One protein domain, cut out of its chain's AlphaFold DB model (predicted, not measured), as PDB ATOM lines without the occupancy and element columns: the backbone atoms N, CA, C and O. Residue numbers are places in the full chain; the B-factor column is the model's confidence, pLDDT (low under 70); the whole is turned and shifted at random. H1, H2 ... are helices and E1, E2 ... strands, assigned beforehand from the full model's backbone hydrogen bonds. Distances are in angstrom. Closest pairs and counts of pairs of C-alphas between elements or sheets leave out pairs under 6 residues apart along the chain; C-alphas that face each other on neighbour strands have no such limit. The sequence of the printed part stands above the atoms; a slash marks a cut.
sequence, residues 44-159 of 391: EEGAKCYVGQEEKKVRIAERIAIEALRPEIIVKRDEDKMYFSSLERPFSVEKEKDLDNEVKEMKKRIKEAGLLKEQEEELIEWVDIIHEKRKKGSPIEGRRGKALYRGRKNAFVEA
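AT A GLANCE: This is residues 44 to 159 of the 391 residues of the protein "Tubulin domain-containing protein" of Candidatus Korarchaeota archaeon (UniProt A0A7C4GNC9). A small twisted four-stranded sheet with H2 packed on it makes one end of an elongated domain, and three long helices, H1, H3 and H4, side by side with their centres in a triangle and their lines at shallow tilts, make the other end. The hairpin E3 and E4 reaches away from the helices, short H5 sits where sheet and helices meet, and residues 44 to 49 stick out as a free tail. The printed part has 116 residues, with five named helices and four named strands in the order H1 E1 H2 E2 H3 H4 E3 E4 H5; the class is mixed, helices and strands. The sheet runs E2 E1 E4 E3 and is mixed. The whole is loose, with a radius of gyration of the C-alphas of 17.2 A, and spans 58 by 30 by 20 A.

IN THESE COORDINATES: In the sheet, E2 is residues 93 to 95, E1 residues 73 to 75, E4 residues 147 to 153, 19.6 A long, and E3 residues 139 to 144, 17.3 A long. H2 is residues 78 to 85. H1, residues 55 to 67, measures 18.6 A and begins at C-alpha 55 (-53.751, -45.558, 59.042). H3, residues 96 to 111, measures 23.3 A. H4, residues 117 to 134, measures 25.9 A. H5, residues 155 to 159, ends at C-alpha 159 (-43.993, -60.124, 35.365).

HOW THE PARTS SIT: The sheet is only just strongly twisted, its C-alphas lying up to 4.1 A off the best plane. E2 and E1 are parallel, with N 75 and O 94 at 2.9 A. E1 and E4 are antiparallel, with N 74 and O 152 at 2.8 A. E4 and E3 form an antiparallel hairpin, with N 149 and O 142 at 2.8 A. E1, H2 and E2 are a strand-helix-strand unit, two parallel neighbour strands with a helix between, its crossover right-handed. E2, H3 H4 and E3 are a split unit, with E1 and E4 between its strands, also right-handed. H2 is on the sheet; its closest C-alphas to E4 are those of Asp 80 and Tyr 149, 5.2 A. H3 only grazes the sheet, with residues 96 to 99. H4 is the hub: it touches H3 in a helical hairpin, Lys 107 and Ile 124 having the closest C-alphas at 5.8 A, at a shallow tilt of 14 degrees, opposite ways. With residues 119 to 127 alone it touches H1, the C-alphas of Ile 64 and Val 127 being closest at 6.4 A, at a shallow tilt of 10 degrees, the same way. H4 and H5 only just touch, with 3 pairs of C-alphas within 8 A, through residues 133 to 134 of H4 alone; the closest C-alphas are those of Arg 134 and Ala 155, 5.0 A. H1 and H3 are close but not clearly touching. H1 and H2 are apart. Every O i to N i+4 pair is within hydrogen-bond range in H1, H2, H4 and H5; in H3, 11 of 12 are.

THE WHOLE: The C-alphas farthest apart are those of Gly 52 and Lys 146, 58.8 A. The printed part has no cut and no long link. Mean pLDDT of the printed part is 91.2; residues 44 to 53 are under 70.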
ATOM      1  N   GLU A  44     -40.029 -60.623  56.016       47.34
ATOM      2  CA  GLU A  44     -39.920 -61.830  56.852       47.34
ATOM      3  C   GLU A  44     -41.230 -62.631  57.027       47.34
ATOM      4  O   GLU A  44     -42.329 -62.106  57.231       47.34
ATOM      5  N   GLU A  45     -41.094 -63.960  57.022       40.75
ATOM      6  CA  GLU A  45     -42.150 -64.912  57.377       40.75
ATOM      7  C   GLU A  45     -42.526 -64.765  58.865       40.75
ATOM      8  O   GLU A  45     -41.749 -65.112  59.751       40.75
ATOM      9  N   GLY A  46     -43.734 -64.263  59.153       47.28
ATOM     10  CA  GLY A  46     -44.243 -64.100  60.526       47.28
ATOM     11  C   GLY A  46     -44.470 -62.654  60.979       47.28
ATOM     12  O   GLY A  46     -44.777 -62.427  62.151       47.28
ATOM     13  N   ALA A  47     -44.358 -61.682  60.071       47.28
ATOM     14  CA  ALA A  47     -44.703 -60.295  60.344       47.28
ATOM     15  C   ALA A  47     -46.126 -60.147  60.921       47.28
ATOM     16  O   ALA A  47     -47.087 -60.783  60.479       47.28
ATOM     17  N   LYS A  48     -46.245 -59.326  61.971       44.72
ATOM     18  CA  LYS A  48     -47.490 -59.125  62.724       44.72
ATOM     19  C   LYS A  48     -48.579 -58.576  61.797       44.72
ATOM     20  O   LYS A  48     -48.341 -57.614  61.076       44.72
ATOM     21  N   CYS A  49     -49.781 -59.161  61.878       51.81
ATOM     22  CA  CYS A  49     -50.994 -58.642  61.238       51.81
ATOM     23  C   CYS A  49     -51.148 -57.127  61.446       51.81
ATOM     24  O   CYS A  49     -50.698 -56.610  62.465       51.81
ATOM     25  N   TYR A  50     -51.909 -56.482  60.551       53.25
ATOM     26  CA  TYR A  50     -52.423 -55.094  60.540       53.25
ATOM     27  C   TYR A  50     -52.790 -54.430  61.891       53.25
ATOM     28  O   TYR A  50     -53.062 -53.232  61.940       53.25
ATOM     29  N   VAL A  51     -52.836 -55.179  62.989       51.94
ATOM     30  CA  VAL A  51     -53.101 -54.698  64.341       51.94
ATOM     31  C   VAL A  51     -51.968 -53.771  64.800       51.94
ATOM     32  O   VAL A  51     -50.884 -54.219  65.165       51.94
ATOM     33  N   GLY A  52     -52.253 -52.466  64.819       59.62
ATOM     34  CA  GLY A  52     -51.379 -51.439  65.396       59.62
ATOM     35  C   GLY A  52     -50.580 -50.595  64.399       59.62
ATOM     36  O   GLY A  52     -49.768 -49.788  64.841       59.62
ATOM     37  N   GLN A  53     -50.796 -50.743  63.086       67.00
ATOM     38  CA  GLN A  53     -50.196 -49.852  62.082       67.00
ATOM     39  C   GLN A  53     -50.977 -48.535  61.971       67.00
ATOM     40  O   GLN A  53     -52.206 -48.524  62.029       67.00
ATOM     41  N   GLU A  54     -50.268 -47.420  61.784       78.00
ATOM     42  CA  GLU A  54     -50.899 -46.112  61.586       78.00
ATOM     43  C   GLU A  54     -51.630 -46.056  60.234       78.00
ATOM     44  O   GLU A  54     -51.051 -46.358  59.187       78.00
ATOM     45  N   GLU A  55     -52.894 -45.621  60.238       84.00
ATOM     46  CA  GLU A  55     -53.751 -45.558  59.042       84.00
ATOM     47  C   GLU A  55     -53.107 -44.756  57.896       84.00
ATOM     48  O   GLU A  55     -53.192 -45.136  56.726       84.00
ATOM     49  N   LYS A  56     -52.383 -43.679  58.230       87.75
ATOM     50  CA  LYS A  56     -51.646 -42.872  57.252       87.75
ATOM     51  C   LYS A  56     -50.535 -43.658  56.553       87.75
ATOM     52  O   LYS A  56     -50.437 -43.581  55.328       87.75
ATOM     53  N   LYS A  57     -49.726 -44.426  57.302       89.12
ATOM     54  CA  LYS A  57     -48.656 -45.273  56.741       89.12
ATOM     55  C   LYS A  57     -49.259 -46.287  55.775       89.12
ATOM     56  O   LYS A  57     -48.802 -46.402  54.643       89.12
ATOM     57  N   VAL A  58     -50.328 -46.960  56.201       89.94
ATOM     58  CA  VAL A  58     -51.052 -47.949  55.390       89.94
ATOM     59  C   VAL A  58     -51.559 -47.333  54.087       89.94
ATOM     60  O   VAL A  58     -51.321 -47.881  53.011       89.94
ATOM     61  N   ARG A  59     -52.195 -46.161  54.153       91.31
ATOM     62  CA  ARG A  59     -52.684 -45.477  52.954       91.31
ATOM     63  C   ARG A  59     -51.545 -45.097  52.009       91.31
ATOM     64  O   ARG A  59     -51.692 -45.249  50.804       91.31
ATOM     65  N   ILE A  60     -50.411 -44.612  52.514       95.44
ATOM     66  CA  ILE A  60     -49.266 -44.253  51.662       95.44
ATOM     67  C   ILE A  60     -48.634 -45.502  51.035       95.44
ATOM     68  O   ILE A  60     -48.348 -45.491  49.839       95.44
ATOM     69  N   ALA A  61     -48.493 -46.591  51.792       95.06
ATOM     70  CA  ALA A  61     -47.989 -47.866  51.289       95.06
ATOM     71  C   ALA A  61     -48.848 -48.421  50.140       95.06
ATOM     72  O   ALA A  61     -48.309 -48.850  49.122       95.06
ATOM     73  N   GLU A  62     -50.181 -48.341  50.245       95.38
ATOM     74  CA  GLU A  62     -51.103 -48.734  49.165       95.38
ATOM     75  C   GLU A  62     -50.815 -47.930  47.888       95.38
ATOM     76  O   GLU A  62     -50.684 -48.482  46.795       95.38
ATOM     77  N   ARG A  63     -50.648 -46.609  48.028       97.38
ATOM     78  CA  ARG A  63     -50.370 -45.709  46.902       97.38
ATOM     79  C   ARG A  63     -49.018 -45.974  46.252       97.38
ATOM     80  O   ARG A  63     -48.915 -45.829  45.037       97.38
ATOM     81  N   ILE A  64     -48.012 -46.353  47.038       97.06
ATOM     82  CA  ILE A  64     -46.682 -46.759  46.567       97.06
ATOM     83  C   ILE A  64     -46.763 -48.099  45.816       97.06
ATOM     84  O   ILE A  64     -46.182 -48.234  44.739       97.06
ATOM     85  N   ALA A  65     -47.538 -49.061  46.326       97.44
ATOM     86  CA  ALA A  65     -47.749 -50.352  45.676       97.44
ATOM     87  C   ALA A  65     -48.473 -50.219  44.326       97.44
ATOM     88  O   ALA A  65     -48.047 -50.810  43.338       97.44
ATOM     89  N   ILE A  66     -49.514 -49.381  44.253       98.00
ATOM     90  CA  ILE A  66     -50.203 -49.047  42.994       98.00
ATOM     91  C   ILE A  66     -49.229 -48.412  41.991       98.00
ATOM     92  O   ILE A  66     -49.252 -48.737  40.804       98.00
ATOM     93  N   GLU A  67     -48.345 -47.531  42.469       97.25
ATOM     94  CA  GLU A  67     -47.327 -46.857  41.659       97.25
ATOM     95  C   GLU A  67     -46.451 -47.871  40.903       97.25
ATOM     96  O   GLU A  67     -46.076 -47.610  39.764       97.25
ATOM     97  N   ALA A  68     -46.147 -49.037  41.496       97.50
ATOM     98  CA  ALA A  68     -45.276 -50.065  40.914       97.50
ATOM     99  C   ALA A  68     -45.661 -50.476  39.484       97.50
ATOM    100  O   ALA A  68     -44.788 -50.786  38.672       97.50
ATOM    101  N   LEU A  69     -46.951 -50.417  39.156       97.56
ATOM    102  CA  LEU A  69     -47.485 -50.802  37.852       97.56
ATOM    103  C   LEU A  69     -47.424 -49.676  36.799       97.56
ATOM    104  O   LEU A  69     -47.784 -49.904  35.648       97.56
ATOM    105  N   ARG A  70     -46.945 -48.469  37.144       94.62
ATOM    106  CA  ARG A  70     -46.884 -47.305  36.236       94.62
ATOM    107  C   ARG A  70     -45.450 -46.923  35.842       94.62
ATOM    108  O   ARG A  70     -44.598 -46.800  36.719       94.62
ATOM    109  N   PRO A  71     -45.168 -46.599  34.565       95.31
ATOM    110  CA  PRO A  71     -45.961 -46.876  33.360       95.31
ATOM    111  C   PRO A  71     -45.756 -48.334  32.907       95.31
ATOM    112  O   PRO A  71     -44.992 -49.063  33.531       95.31
ATOM    113  N   GLU A  72     -46.357 -48.751  31.789       96.00
ATOM    114  CA  GLU A  72     -46.034 -50.047  31.161       96.00
ATOM    115  C   GLU A  72     -44.706 -49.985  30.400       96.00
ATOM    116  O   GLU A  72     -43.904 -50.918  30.453       96.00
ATOM    117  N   ILE A  73     -44.462 -48.875  29.694       97.38
ATOM    118  CA  ILE A  73     -43.234 -48.644  28.930       97.38
ATOM    119  C   ILE A  73     -42.592 -47.328  29.367       97.38
ATOM    120  O   ILE A  73     -43.222 -46.269  29.389       97.38
ATOM    121  N   ILE A  74     -41.300 -47.392  29.665       97.75
ATOM    122  CA  ILE A  74     -40.455 -46.241  29.970       97.75
ATOM    123  C   ILE A  74     -39.635 -45.909  28.725       97.75
ATOM    124  O   ILE A  74     -38.965 -46.771  28.152       97.75
ATOM    125  N   VAL A  75     -39.677 -44.649  28.299       97.94
ATOM    126  CA  VAL A  75     -38.949 -44.166  27.117       97.94
ATOM    127  C   VAL A  75     -38.054 -42.977  27.444       97.94
ATOM    128  O   VAL A  75     -38.190 -42.329  28.482       97.94
ATOM    129  N   LYS A  76     -37.137 -42.657  26.524       96.25
ATOM    130  CA  LYS A  76     -36.249 -41.488  26.646       96.25
ATOM    131  C   LYS A  76     -36.715 -40.283  25.829       96.25
ATOM    132  O   LYS A  76     -36.425 -39.154  26.217       96.25
ATOM    133  N   ARG A  77     -37.413 -40.502  24.709       96.12
ATOM    134  CA  ARG A  77     -37.822 -39.447  23.767       96.12
ATOM    135  C   ARG A  77     -39.343 -39.381  23.640       96.12
ATOM    136  O   ARG A  77     -40.021 -40.403  23.721       96.12
ATOM    137  N   ASP A  78     -39.865 -38.186  23.370       95.56
ATOM    138  CA  ASP A  78     -41.299 -37.979  23.123       95.56
ATOM    139  C   ASP A  78     -41.796 -38.718  21.872       95.56
ATOM    140  O   ASP A  78     -42.903 -39.246  21.863       95.56
ATOM    141  N   GLU A  79     -40.957 -38.840  20.842       95.69
ATOM    142  CA  GLU A  79     -41.284 -39.600  19.629       95.69
ATOM    143  C   GLU A  79     -41.538 -41.086  19.923       95.69
ATOM    144  O   GLU A  79     -42.472 -41.674  19.377       95.69
ATOM    145  N   ASP A  80     -40.744 -41.686  20.821       96.94
ATOM    146  CA  ASP A  80     -40.940 -43.069  21.271       96.94
ATOM    147  C   ASP A  80     -42.266 -43.194  22.036       96.94
ATOM    148  O   ASP A  80     -43.036 -44.124  21.793       96.94
ATOM    149  N   LYS A  81     -42.576 -42.219  22.907       96.25
ATOM    150  CA  LYS A  81     -43.853 -42.161  23.636       96.25
ATOM    151  C   LYS A  81     -45.037 -42.139  22.673       96.25
ATOM    152  O   LYS A  81     -45.958 -42.942  22.828       96.25
ATOM    153  N   MET A  82     -45.004 -41.254  21.677       95.88
ATOM    154  CA  MET A  82     -46.054 -41.150  20.660       95.88
ATOM    155  C   MET A  82     -46.197 -42.450  19.865       95.88
ATOM    156  O   MET A  82     -47.319 -42.890  19.623       95.88
ATOM    157  N   TYR A  83     -45.082 -43.090  19.498       96.50
ATOM    158  CA  TYR A  83     -45.100 -44.356  18.773       96.50
ATOM    159  C   TYR A  83     -45.794 -45.464  19.572       96.50
ATOM    160  O   TYR A  83     -46.812 -45.983  19.112       96.50
ATOM    161  N   PHE A  84     -45.304 -45.786  20.773       96.50
ATOM    162  CA  PHE A  84     -45.840 -46.894  21.572       96.50
ATOM    163  C   PHE A  84     -47.285 -46.648  22.032       96.50
ATOM    164  O   PHE A  84     -48.073 -47.588  22.091       96.50
ATOM    165  N   SER A  85     -47.666 -45.390  22.274       94.50
ATOM    166  CA  SER A  85     -49.056 -45.033  22.609       94.50
ATOM    167  C   SER A  85     -50.022 -45.168  21.422       94.50
ATOM    168  O   SER A  85     -51.229 -45.225  21.626       94.50
ATOM    169  N   SER A  86     -49.509 -45.190  20.185       93.69
ATOM    170  CA  SER A  86     -50.306 -45.268  18.948       93.69
ATOM    171  C   SER A  86     -50.451 -46.679  18.376       93.69
ATOM    172  O   SER A  86     -51.091 -46.859  17.339       93.69
ATOM    173  N   LEU A  87     -49.826 -47.672  19.013       92.38
ATOM    174  CA  LEU A  87     -49.928 -49.064  18.592       92.38
ATOM    175  C   LEU A  87     -51.358 -49.590  18.772       92.38
ATOM    176  O   LEU A  87     -52.155 -49.051  19.537       92.38
ATOM    177  N   GLU A  88     -51.673 -50.689  18.085       87.88
ATOM    178  CA  GLU A  88     -52.963 -51.381  18.219       87.88
ATOM    179  C   GLU A  88     -53.250 -51.811  19.667       87.88
ATOM    180  O   GLU A  88     -54.400 -51.837  20.109       87.88
ATOM    181  N   ARG A  89     -52.194 -52.128  20.425       91.19
ATOM    182  CA  ARG A  89     -52.188 -52.091  21.886       91.19
ATOM    183  C   ARG A  89     -51.656 -50.722  22.329       91.19
ATOM    184  O   ARG A  89     -50.439 -50.546  22.341       91.19
ATOM    185  N   PRO A  90     -52.510 -49.745  22.672       92.00
ATOM    186  CA  PRO A  90     -52.036 -48.412  23.024       92.00
ATOM    187  C   PRO A  90     -51.455 -48.427  24.440       92.00
ATOM    188  O   PRO A  90     -52.190 -48.241  25.405       92.00
ATOM    189  N   PHE A  91     -50.155 -48.680  24.592       94.69
ATOM    190  CA  PHE A  91     -49.504 -48.810  25.903       94.69
ATOM    191  C   PHE A  91     -49.641 -47.544  26.771       94.69
ATOM    192  O   PHE A  91     -49.772 -46.422  26.274       94.69
ATOM    193  N   SER A  92     -49.594 -47.700  28.094       94.56
ATOM    194  CA  SER A  92     -49.277 -46.611  29.022       94.56
ATOM    195  C   SER A  92     -47.774 -46.323  28.998       94.56
ATOM    196  O   SER A  92     -46.965 -47.176  29.363       94.56
ATOM    197  N   VAL A  93     -47.381 -45.136  28.522       96.38
ATOM    198  CA  VAL A  93     -45.975 -44.813  28.230       96.38
ATOM    199  C   VAL A  93     -45.569 -43.484  28.844       96.38
ATOM    200  O   VAL A  93     -46.225 -42.462  28.626       96.38
ATOM    201  N   GLU A  94     -44.441 -43.465  29.551       96.38
ATOM    202  CA  GLU A  94     -43.908 -42.243  30.154       96.38
ATOM    203  C   GLU A  94     -42.415 -42.064  29.931       96.38
ATOM    204  O   GLU A  94     -41.659 -43.019  29.741       96.38
ATOM    205  N   LYS A  95     -41.993 -40.795  29.932       96.81
ATOM    206  CA  LYS A  95     -40.580 -40.460  29.845       96.81
ATOM    207  C   LYS A  95     -39.926 -40.689  31.192       96.81
ATOM    208  O   LYS A  95     -40.431 -40.246  32.219       96.81
ATOM    209  N   GLU A  96     -38.736 -41.267  31.155       96.19
ATOM    210  CA  GLU A  96     -37.934 -41.515  32.352       96.19
ATOM    211  C   GLU A  96     -37.717 -40.240  33.188       96.19
ATOM    212  O   GLU A  96     -37.893 -40.257  34.401       96.19
ATOM    213  N   LYS A  97     -37.446 -39.106  32.526       96.06
ATOM    214  CA  LYS A  97     -37.262 -37.804  33.187       96.06
ATOM    215  C   LYS A  97     -38.506 -37.337  33.951       96.06
ATOM    216  O   LYS A  97     -38.368 -36.689  34.986       96.06
ATOM    217  N   ASP A  98     -39.700 -37.617  33.434       95.75
ATOM    218  CA  ASP A  98     -40.949 -37.202  34.076       95.75
ATOM    219  C   ASP A  98     -41.179 -38.039  35.343       95.75
ATOM    220  O   ASP A  98     -41.447 -37.476  36.404       95.75
ATOM    221  N   LEU A  99     -40.928 -39.353  35.268       94.44
ATOM    222  CA  LEU A  99     -40.963 -40.260  36.422       94.44
ATOM    223  C   LEU A  99     -39.956 -39.852  37.506       94.44
ATOM    224  O   LEU A  99     -40.308 -39.771  38.679       94.44
ATOM    225  N   ASP A 100     -38.717 -39.521  37.125       96.38
ATOM    226  CA  ASP A 100     -37.684 -39.066  38.068       96.38
ATOM    227  C   ASP A 100     -38.088 -37.779  38.814       96.38
ATOM    228  O   ASP A 100     -37.706 -37.571  39.969       96.38
ATOM    229  N   ASN A 101     -38.851 -36.894  38.165       96.94
ATOM    230  CA  ASN A 101     -39.380 -35.689  38.804       96.94
ATOM    231  C   ASN A 101     -40.559 -36.012  39.730       96.94
ATOM    232  O   ASN A 101     -40.618 -35.480  40.837       96.94
ATOM    233  N   GLU A 102     -41.463 -36.900  39.312       96.31
ATOM    234  CA  GLU A 102     -42.596 -37.348  40.132       96.31
ATOM    235  C   GLU A 102     -42.138 -38.054  41.412       96.31
ATOM    236  O   GLU A 102     -42.710 -37.820  42.473       96.31
ATOM    237  N   VAL A 103     -41.053 -38.830  41.361       96.94
ATOM    238  CA  VAL A 103     -40.456 -39.465  42.547       96.94
ATOM    239  C   VAL A 103     -40.014 -38.446  43.593       96.94
ATOM    240  O   VAL A 103     -40.238 -38.649  44.786       96.94
ATOM    241  N   LYS A 104     -39.435 -37.314  43.176       97.62
ATOM    242  CA  LYS A 104     -39.053 -36.241  44.111       97.62
ATOM    243  C   LYS A 104     -40.277 -35.653  44.810       97.62
ATOM    244  O   LYS A 104     -40.230 -35.414  46.014       97.62
ATOM    245  N   GLU A 105     -41.363 -35.462  44.066       97.56
ATOM    246  CA  GLU A 105     -42.623 -34.954  44.611       97.56
ATOM    247  C   GLU A 105     -43.287 -35.970  45.552       97.56
ATOM    248  O   GLU A 105     -43.762 -35.602  46.624       97.56
ATOM    249  N   MET A 106     -43.252 -37.265  45.218       97.62
ATOM    250  CA  MET A 106     -43.744 -38.331  46.096       97.62
ATOM    251  C   MET A 106     -43.021 -38.328  47.445       97.62
ATOM    252  O   MET A 106     -43.669 -38.313  48.489       97.62
ATOM    253  N   LYS A 107     -41.685 -38.246  47.441       98.12
ATOM    254  CA  LYS A 107     -40.895 -38.156  48.682       98.12
ATOM    255  C   LYS A 107     -41.231 -36.919  49.506       98.12
ATOM    256  O   LYS A 107     -41.230 -36.984  50.731       98.12
ATOM    257  N   LYS A 108     -41.510 -35.789  48.851       97.31
ATOM    258  CA  LYS A 108     -41.946 -34.568  49.530       97.31
ATOM    259  C   LYS A 108     -43.293 -34.780  50.229       97.31
ATOM    260  O   LYS A 108     -43.391 -34.483  51.414       97.31
ATOM    261  N   ARG A 109     -44.277 -35.383  49.550       96.31
ATOM    262  CA  ARG A 109     -45.582 -35.711  50.154       96.31
ATOM    263  C   ARG A 109     -45.466 -36.637  51.363       96.31
ATOM    264  O   ARG A 109     -46.210 -36.457  52.318       96.31
ATOM    265  N   ILE A 110     -44.537 -37.596  51.343       96.81
ATOM    266  CA  ILE A 110     -44.288 -38.484  52.493       96.81
ATOM    267  C   ILE A 110     -43.803 -37.677  53.704       96.81
ATOM    268  O   ILE A 110     -44.365 -37.819  54.782       96.81
ATOM    269  N   LYS A 111     -42.830 -36.775  53.517       96.38
ATOM    270  CA  LYS A 111     -42.305 -35.902  54.588       96.38
ATOM    271  C   LYS A 111     -43.343 -34.924  55.145       96.38
ATOM    272  O   LYS A 111     -43.232 -34.455  56.269       96.38
ATOM    273  N   GLU A 112     -44.335 -34.568  54.336       95.12
ATOM    274  CA  GLU A 112     -45.424 -33.667  54.721       95.12
ATOM    275  C   GLU A 112     -46.622 -34.417  55.338       95.12
ATOM    276  O   GLU A 112     -47.563 -33.783  55.815       95.12
ATOM    277  N   ALA A 113     -46.600 -35.756  55.376       92.62
ATOM    278  CA  ALA A 113     -47.705 -36.572  55.886       92.62
ATOM    279  C   ALA A 113     -47.830 -36.557  57.425       92.62
ATOM    280  O   ALA A 113     -48.872 -36.947  57.974       92.62
ATOM    281  N   GLY A 114     -46.785 -36.088  58.119       92.31
ATOM    282  CA  GLY A 114     -46.717 -36.047  59.577       92.31
ATOM    283  C   GLY A 114     -46.711 -37.449  60.179       92.31
ATOM    284  O   GLY A 114     -47.572 -37.747  61.009       92.31
ATOM    285  N   LEU A 115     -45.805 -38.294  59.686       90.56
ATOM    286  CA  LEU A 115     -45.535 -39.642  60.185       90.56
ATOM    287  C   LEU A 115     -44.359 -39.605  61.176       90.56
ATOM    288  O   LEU A 115     -43.678 -38.588  61.328       90.56
ATOM    289  N   LEU A 116     -44.092 -40.720  61.857       92.12
ATOM    290  CA  LEU A 116     -42.837 -40.865  62.595       92.12
ATOM    291  C   LEU A 116     -41.664 -40.924  61.612       92.12
ATOM    292  O   LEU A 116     -41.757 -41.559  60.563       92.12
ATOM    293  N   LYS A 117     -40.529 -40.326  61.983       92.75
ATOM    294  CA  LYS A 117     -39.340 -40.239  61.120       92.75
ATOM    295  C   LYS A 117     -38.882 -41.600  60.567       92.75
ATOM    296  O   LYS A 117     -38.525 -41.685  59.400       92.75
ATOM    297  N   GLU A 118     -38.945 -42.656  61.376       90.25
ATOM    298  CA  GLU A 118     -38.604 -44.026  60.954       90.25
ATOM    299  C   GLU A 118     -39.530 -44.532  59.834       90.25
ATOM    300  O   GLU A 118     -39.064 -45.096  58.849       90.25
ATOM    301  N   GLN A 119     -40.835 -44.266  59.940       90.75
ATOM    302  CA  GLN A 119     -41.820 -44.645  58.921       90.75
ATOM    303  C   GLN A 119     -41.653 -43.815  57.641       90.75
ATOM    304  O   GLN A 119     -41.872 -44.322  56.543       90.75
ATOM    305  N   GLU A 120     -41.294 -42.535  57.765       93.88
ATOM    306  CA  GLU A 120     -40.999 -41.683  56.608       93.88
ATOM    307  C   GLU A 120     -39.796 -42.203  55.823       93.88
ATOM    308  O   GLU A 120     -39.864 -42.303  54.598       93.88
ATOM    309  N   GLU A 121     -38.705 -42.535  56.520       94.75
ATOM    310  CA  GLU A 121     -37.482 -43.072  55.917       94.75
ATOM    311  C   GLU A 121     -37.759 -44.403  55.203       94.75
ATOM    312  O   GLU A 121     -37.401 -44.546  54.033       94.75
ATOM    313  N   GLU A 122     -38.501 -45.308  55.844       93.75
ATOM    314  CA  GLU A 122     -38.929 -46.593  55.276       93.75
ATOM    315  C   GLU A 122     -39.774 -46.421  53.999       93.75
ATOM    316  O   GLU A 122     -39.508 -47.037  52.967       93.75
ATOM    317  N   LEU A 123     -40.789 -45.549  54.015       95.50
ATOM    318  CA  LEU A 123     -41.638 -45.321  52.840       95.50
ATOM    319  C   LEU A 123     -40.866 -44.656  51.690       95.50
ATOM    320  O   LEU A 123     -41.124 -44.951  50.522       95.50
ATOM    321  N   ILE A 124     -39.928 -43.756  52.000       97.62
ATOM    322  CA  ILE A 124     -39.054 -43.130  50.998       97.62
ATOM    323  C   ILE A 124     -38.141 -44.175  50.351       97.62
ATOM    324  O   ILE A 124     -37.979 -44.147  49.129       97.62
ATOM    325  N   GLU A 125     -37.585 -45.092  51.142       96.25
ATOM    326  CA  GLU A 125     -36.776 -46.203  50.643       96.25
ATOM    327  C   GLU A 125     -37.588 -47.084  49.687       96.25
ATOM    328  O   GLU A 125     -37.144 -47.358  48.572       96.25
ATOM    329  N   TRP A 126     -38.828 -47.426  50.041       96.38
ATOM    330  CA  TRP A 126     -39.715 -48.177  49.152       96.38
ATOM    331  C   TRP A 126     -40.044 -47.448  47.846       96.38
ATOM    332  O   TRP A 126     -40.080 -48.079  46.786       96.38
ATOM    333  N   VAL A 127     -40.245 -46.125  47.879       97.69
ATOM    334  CA  VAL A 127     -40.402 -45.322  46.652       97.69
ATOM    335  C   VAL A 127     -39.168 -45.451  45.757       97.69
ATOM    336  O   VAL A 127     -39.312 -45.612  44.543       97.69
ATOM    337  N   ASP A 128     -37.969 -45.397  46.339       97.44
ATOM    338  CA  ASP A 128     -36.713 -45.537  45.600       97.44
ATOM    339  C   ASP A 128     -36.531 -46.932  45.013       97.44
ATOM    340  O   ASP A 128     -36.242 -47.054  43.820       97.44
ATOM    341  N   ILE A 129     -36.759 -47.972  45.819       96.06
ATOM    342  CA  ILE A 129     -36.690 -49.370  45.387       96.06
ATOM    343  C   ILE A 129     -37.635 -49.584  44.209       96.06
ATOM    344  O   ILE A 129     -37.208 -50.020  43.142       96.06
ATOM    345  N   ILE A 130     -38.914 -49.232  44.355       96.50
ATOM    346  CA  ILE A 130     -39.895 -49.444  43.291       96.50
ATOM    347  C   ILE A 130     -39.490 -48.685  42.025       96.50
ATOM    348  O   ILE A 130     -39.517 -49.263  40.938       96.50
ATOM    349  N   HIS A 131     -39.083 -47.419  42.137       96.44
ATOM    350  CA  HIS A 131     -38.650 -46.631  40.982       96.44
ATOM    351  C   HIS A 131     -37.448 -47.250  40.259       96.44
ATOM    352  O   HIS A 131     -37.429 -47.324  39.029       96.44
ATOM    353  N   GLU A 132     -36.458 -47.733  41.010       96.12
ATOM    354  CA  GLU A 132     -35.269 -48.389  40.466       96.12
ATOM    355  C   GLU A 132     -35.632 -49.711  39.777       96.12
ATOM    356  O   GLU A 132     -35.224 -49.959  38.638       96.12
ATOM    357  N   LYS A 133     -36.464 -50.536  40.423       96.06
ATOM    358  CA  LYS A 133     -36.848 -51.857  39.913       96.06
ATOM    359  C   LYS A 133     -37.753 -51.796  38.687       96.06
ATOM    360  O   LYS A 133     -37.555 -52.590  37.768       96.06
ATOM    361  N   ARG A 134     -38.653 -50.812  38.569       95.50
ATOM    362  CA  ARG A 134     -39.438 -50.602  37.331       95.50
ATOM    363  C   ARG A 134     -38.546 -50.482  36.099       95.50
ATOM    364  O   ARG A 134     -38.883 -50.996  35.036       95.50
ATOM    365  N   LYS A 135     -37.382 -49.844  36.245       93.06
ATOM    366  CA  LYS A 135     -36.421 -49.628  35.158       93.06
ATOM    367  C   LYS A 135     -35.593 -50.869  34.813       93.06
ATOM    368  O   LYS A 135     -34.754 -50.762  33.920       93.06
ATOM    369  N   LYS A 136     -35.775 -52.019  35.469       91.69
ATOM    370  CA  LYS A 136     -35.016 -53.257  35.198       91.69
ATOM    371  C   LYS A 136     -35.690 -54.216  34.213       91.69
ATOM    372  O   LYS A 136     -35.099 -55.245  33.909       91.69
ATOM    373  N   GLY A 137     -36.877 -53.887  33.697       93.06
ATOM    374  CA  GLY A 137     -37.559 -54.750  32.729       93.06
ATOM    375  C   GLY A 137     -36.870 -54.806  31.363       93.06
ATOM    376  O   GLY A 137     -35.878 -54.114  31.093       93.06
ATOM    377  N   SER A 138     -37.401 -55.646  30.483       96.69
ATOM    378  CA  SER A 138     -36.789 -55.952  29.192       96.69
ATOM    379  C   SER A 138     -36.822 -54.766  28.219       96.69
ATOM    380  O   SER A 138     -37.782 -53.985  28.199       96.69
ATOM    381  N   PRO A 139     -35.794 -54.598  27.365       97.12
ATOM    382  CA  PRO A 139     -35.848 -53.622  26.283       97.12
ATOM    383  C   PRO A 139     -36.946 -53.990  25.276       97.12
ATOM    384  O   PRO A 139     -37.155 -55.161  24.967       97.12
ATOM    385  N   ILE A 140     -37.613 -52.978  24.722       96.06
ATOM    386  CA  ILE A 140     -38.585 -53.133  23.637       96.06
ATOM    387  C   ILE A 140     -38.219 -52.210  22.478       96.06
ATOM    388  O   ILE A 140     -37.869 -51.041  22.671       96.06
ATOM    389  N   GLU A 141     -38.295 -52.737  21.260       95.88
ATOM    390  CA  GLU A 141     -38.056 -51.982  20.035       95.88
ATOM    391  C   GLU A 141     -39.287 -52.022  19.133       95.88
ATOM    392  O   GLU A 141     -40.000 -53.021  19.060       95.88
ATOM    393  N   GLY A 142     -39.512 -50.930  18.412       93.50
ATOM    394  CA  GLY A 142     -40.548 -50.837  17.398       93.50
ATOM    395  C   GLY A 142     -40.043 -50.130  16.153       93.50
ATOM    396  O   GLY A 142     -39.067 -49.379  16.189       93.50
ATOM    397  N   ARG A 143     -40.698 -50.383  15.020       93.12
ATOM    398  CA  ARG A 143     -40.352 -49.767  13.736       93.12
ATOM    399  C   ARG A 143     -41.579 -49.165  13.066       93.12
ATOM    400  O   ARG A 143     -42.665 -49.737  13.110       93.12
ATOM    401  N   ARG A 144     -41.380 -48.027  12.394       92.69
ATOM    402  CA  ARG A 144     -42.336 -47.443  11.439       92.69
ATOM    403  C   ARG A 144     -41.564 -46.953  10.218       92.69
ATOM    404  O   ARG A 144     -40.853 -45.952  10.278       92.69
ATOM    405  N   GLY A 145     -41.651 -47.696   9.115       91.12
ATOM    406  CA  GLY A 145     -40.771 -47.479   7.966       91.12
ATOM    407  C   GLY A 145     -39.301 -47.678   8.357       91.12
ATOM    408  O   GLY A 145     -38.934 -48.743   8.847       91.12
ATOM    409  N   LYS A 146     -38.465 -46.650   8.161       91.12
ATOM    410  CA  LYS A 146     -37.040 -46.662   8.552       91.12
ATOM    411  C   LYS A 146     -36.781 -46.180   9.988       91.12
ATOM    412  O   LYS A 146     -35.662 -46.331  10.468       91.12
ATOM    413  N   ALA A 147     -37.771 -45.586  10.657       93.12
ATOM    414  CA  ALA A 147     -37.607 -45.066  12.013       93.12
ATOM    415  C   ALA A 147     -37.605 -46.206  13.043       93.12
ATOM    416  O   ALA A 147     -38.456 -47.099  12.980       93.12
ATOM    417  N   LEU A 148     -36.652 -46.152  13.981       95.38
ATOM    418  CA  LEU A 148     -36.516 -47.083  15.103       95.38
ATOM    419  C   LEU A 148     -36.901 -46.382  16.408       95.38
ATOM    420  O   LEU A 148     -36.348 -45.329  16.750       95.38
ATOM    421  N   TYR A 149     -37.806 -47.015  17.142       97.31
ATOM    422  CA  TYR A 149     -38.304 -46.560  18.430       97.31
ATOM    423  C   TYR A 149     -37.868 -47.524  19.519       97.31
ATOM    424  O   TYR A 149     -37.837 -48.737  19.301       97.31
ATOM    425  N   ARG A 150     -37.500 -46.985  20.680       97.12
ATOM    426  CA  ARG A 150     -36.938 -47.766  21.786       97.12
ATOM    427  C   ARG A 150     -37.592 -47.401  23.103       97.12
ATOM    428  O   ARG A 150     -37.792 -46.230  23.409       97.12
ATOM    429  N   GLY A 151     -37.859 -48.420  23.900       96.94
ATOM    430  CA  GLY A 151     -38.343 -48.289  25.260       96.94
ATOM    431  C   GLY A 151     -37.830 -49.423  26.128       96.94
ATOM    432  O   GLY A 151     -37.059 -50.283  25.691       96.94
ATOM    433  N   ARG A 152     -38.281 -49.426  27.372       97.38
ATOM    434  CA  ARG A 152     -38.073 -50.513  28.315       97.38
ATOM    435  C   ARG A 152     -39.400 -50.847  28.974       97.38
ATOM    436  O   ARG A 152     -40.110 -49.930  29.384       97.38
ATOM    437  N   LYS A 153     -39.734 -52.130  29.053       97.31
ATOM    438  CA  LYS A 153     -40.892 -52.591  29.812       97.31
ATOM    439  C   LYS A 153     -40.671 -52.333  31.298       97.31
ATOM    440  O   LYS A 153     -39.548 -52.425  31.792       97.31
ATOM    441  N   ASN A 154     -41.739 -52.007  32.008       97.88
ATOM    442  CA  ASN A 154     -41.728 -52.011  33.461       97.88
ATOM    443  C   ASN A 154     -41.647 -53.458  33.966       97.88
ATOM    444  O   ASN A 154     -42.483 -54.275  33.594       97.88
ATOM    445  N   ALA A 155     -40.665 -53.758  34.820       97.81
ATOM    446  CA  ALA A 155     -40.430 -55.109  35.336       97.81
ATOM    447  C   ALA A 155     -41.655 -55.724  36.042       97.81
ATOM    448  O   ALA A 155     -41.934 -56.906  35.863       97.81
ATOM    449  N   PHE A 156     -42.410 -54.930  36.812       97.94
ATOM    450  CA  PHE A 156     -43.608 -55.416  37.505       97.94
ATOM    451  C   PHE A 156     -44.728 -55.747  36.518       97.94
ATOM    452  O   PHE A 156     -45.355 -56.799  36.619       97.94
ATOM    453  N   VAL A 157     -44.942 -54.880  35.524       97.50
ATOM    454  CA  VAL A 157     -45.938 -55.105  34.465       97.50
ATOM    455  C   VAL A 157     -45.551 -56.304  33.604       97.50
ATOM    456  O   VAL A 157     -46.404 -57.119  33.281       97.50
ATOM    457  N   GLU A 158     -44.273 -56.452  33.263       96.75
ATOM    458  CA  GLU A 158     -43.764 -57.593  32.499       96.75
ATOM    459  C   GLU A 158     -43.972 -58.919  33.240       96.75
ATOM    460  O   GLU A 158     -44.459 -59.883  32.651       96.75
ATOM    461  N   ALA A 159     -43.684 -58.959  34.544       96.88
ATOM    462  CA  ALA A 159     -43.993 -60.124  35.365       96.88
ATOM    463  C   ALA A 159     -45.501 -60.403  35.420       96.88
ATOM    464  O   ALA A 159     -45.923 -61.556  35.347       96.88
TER     465      ALA A 159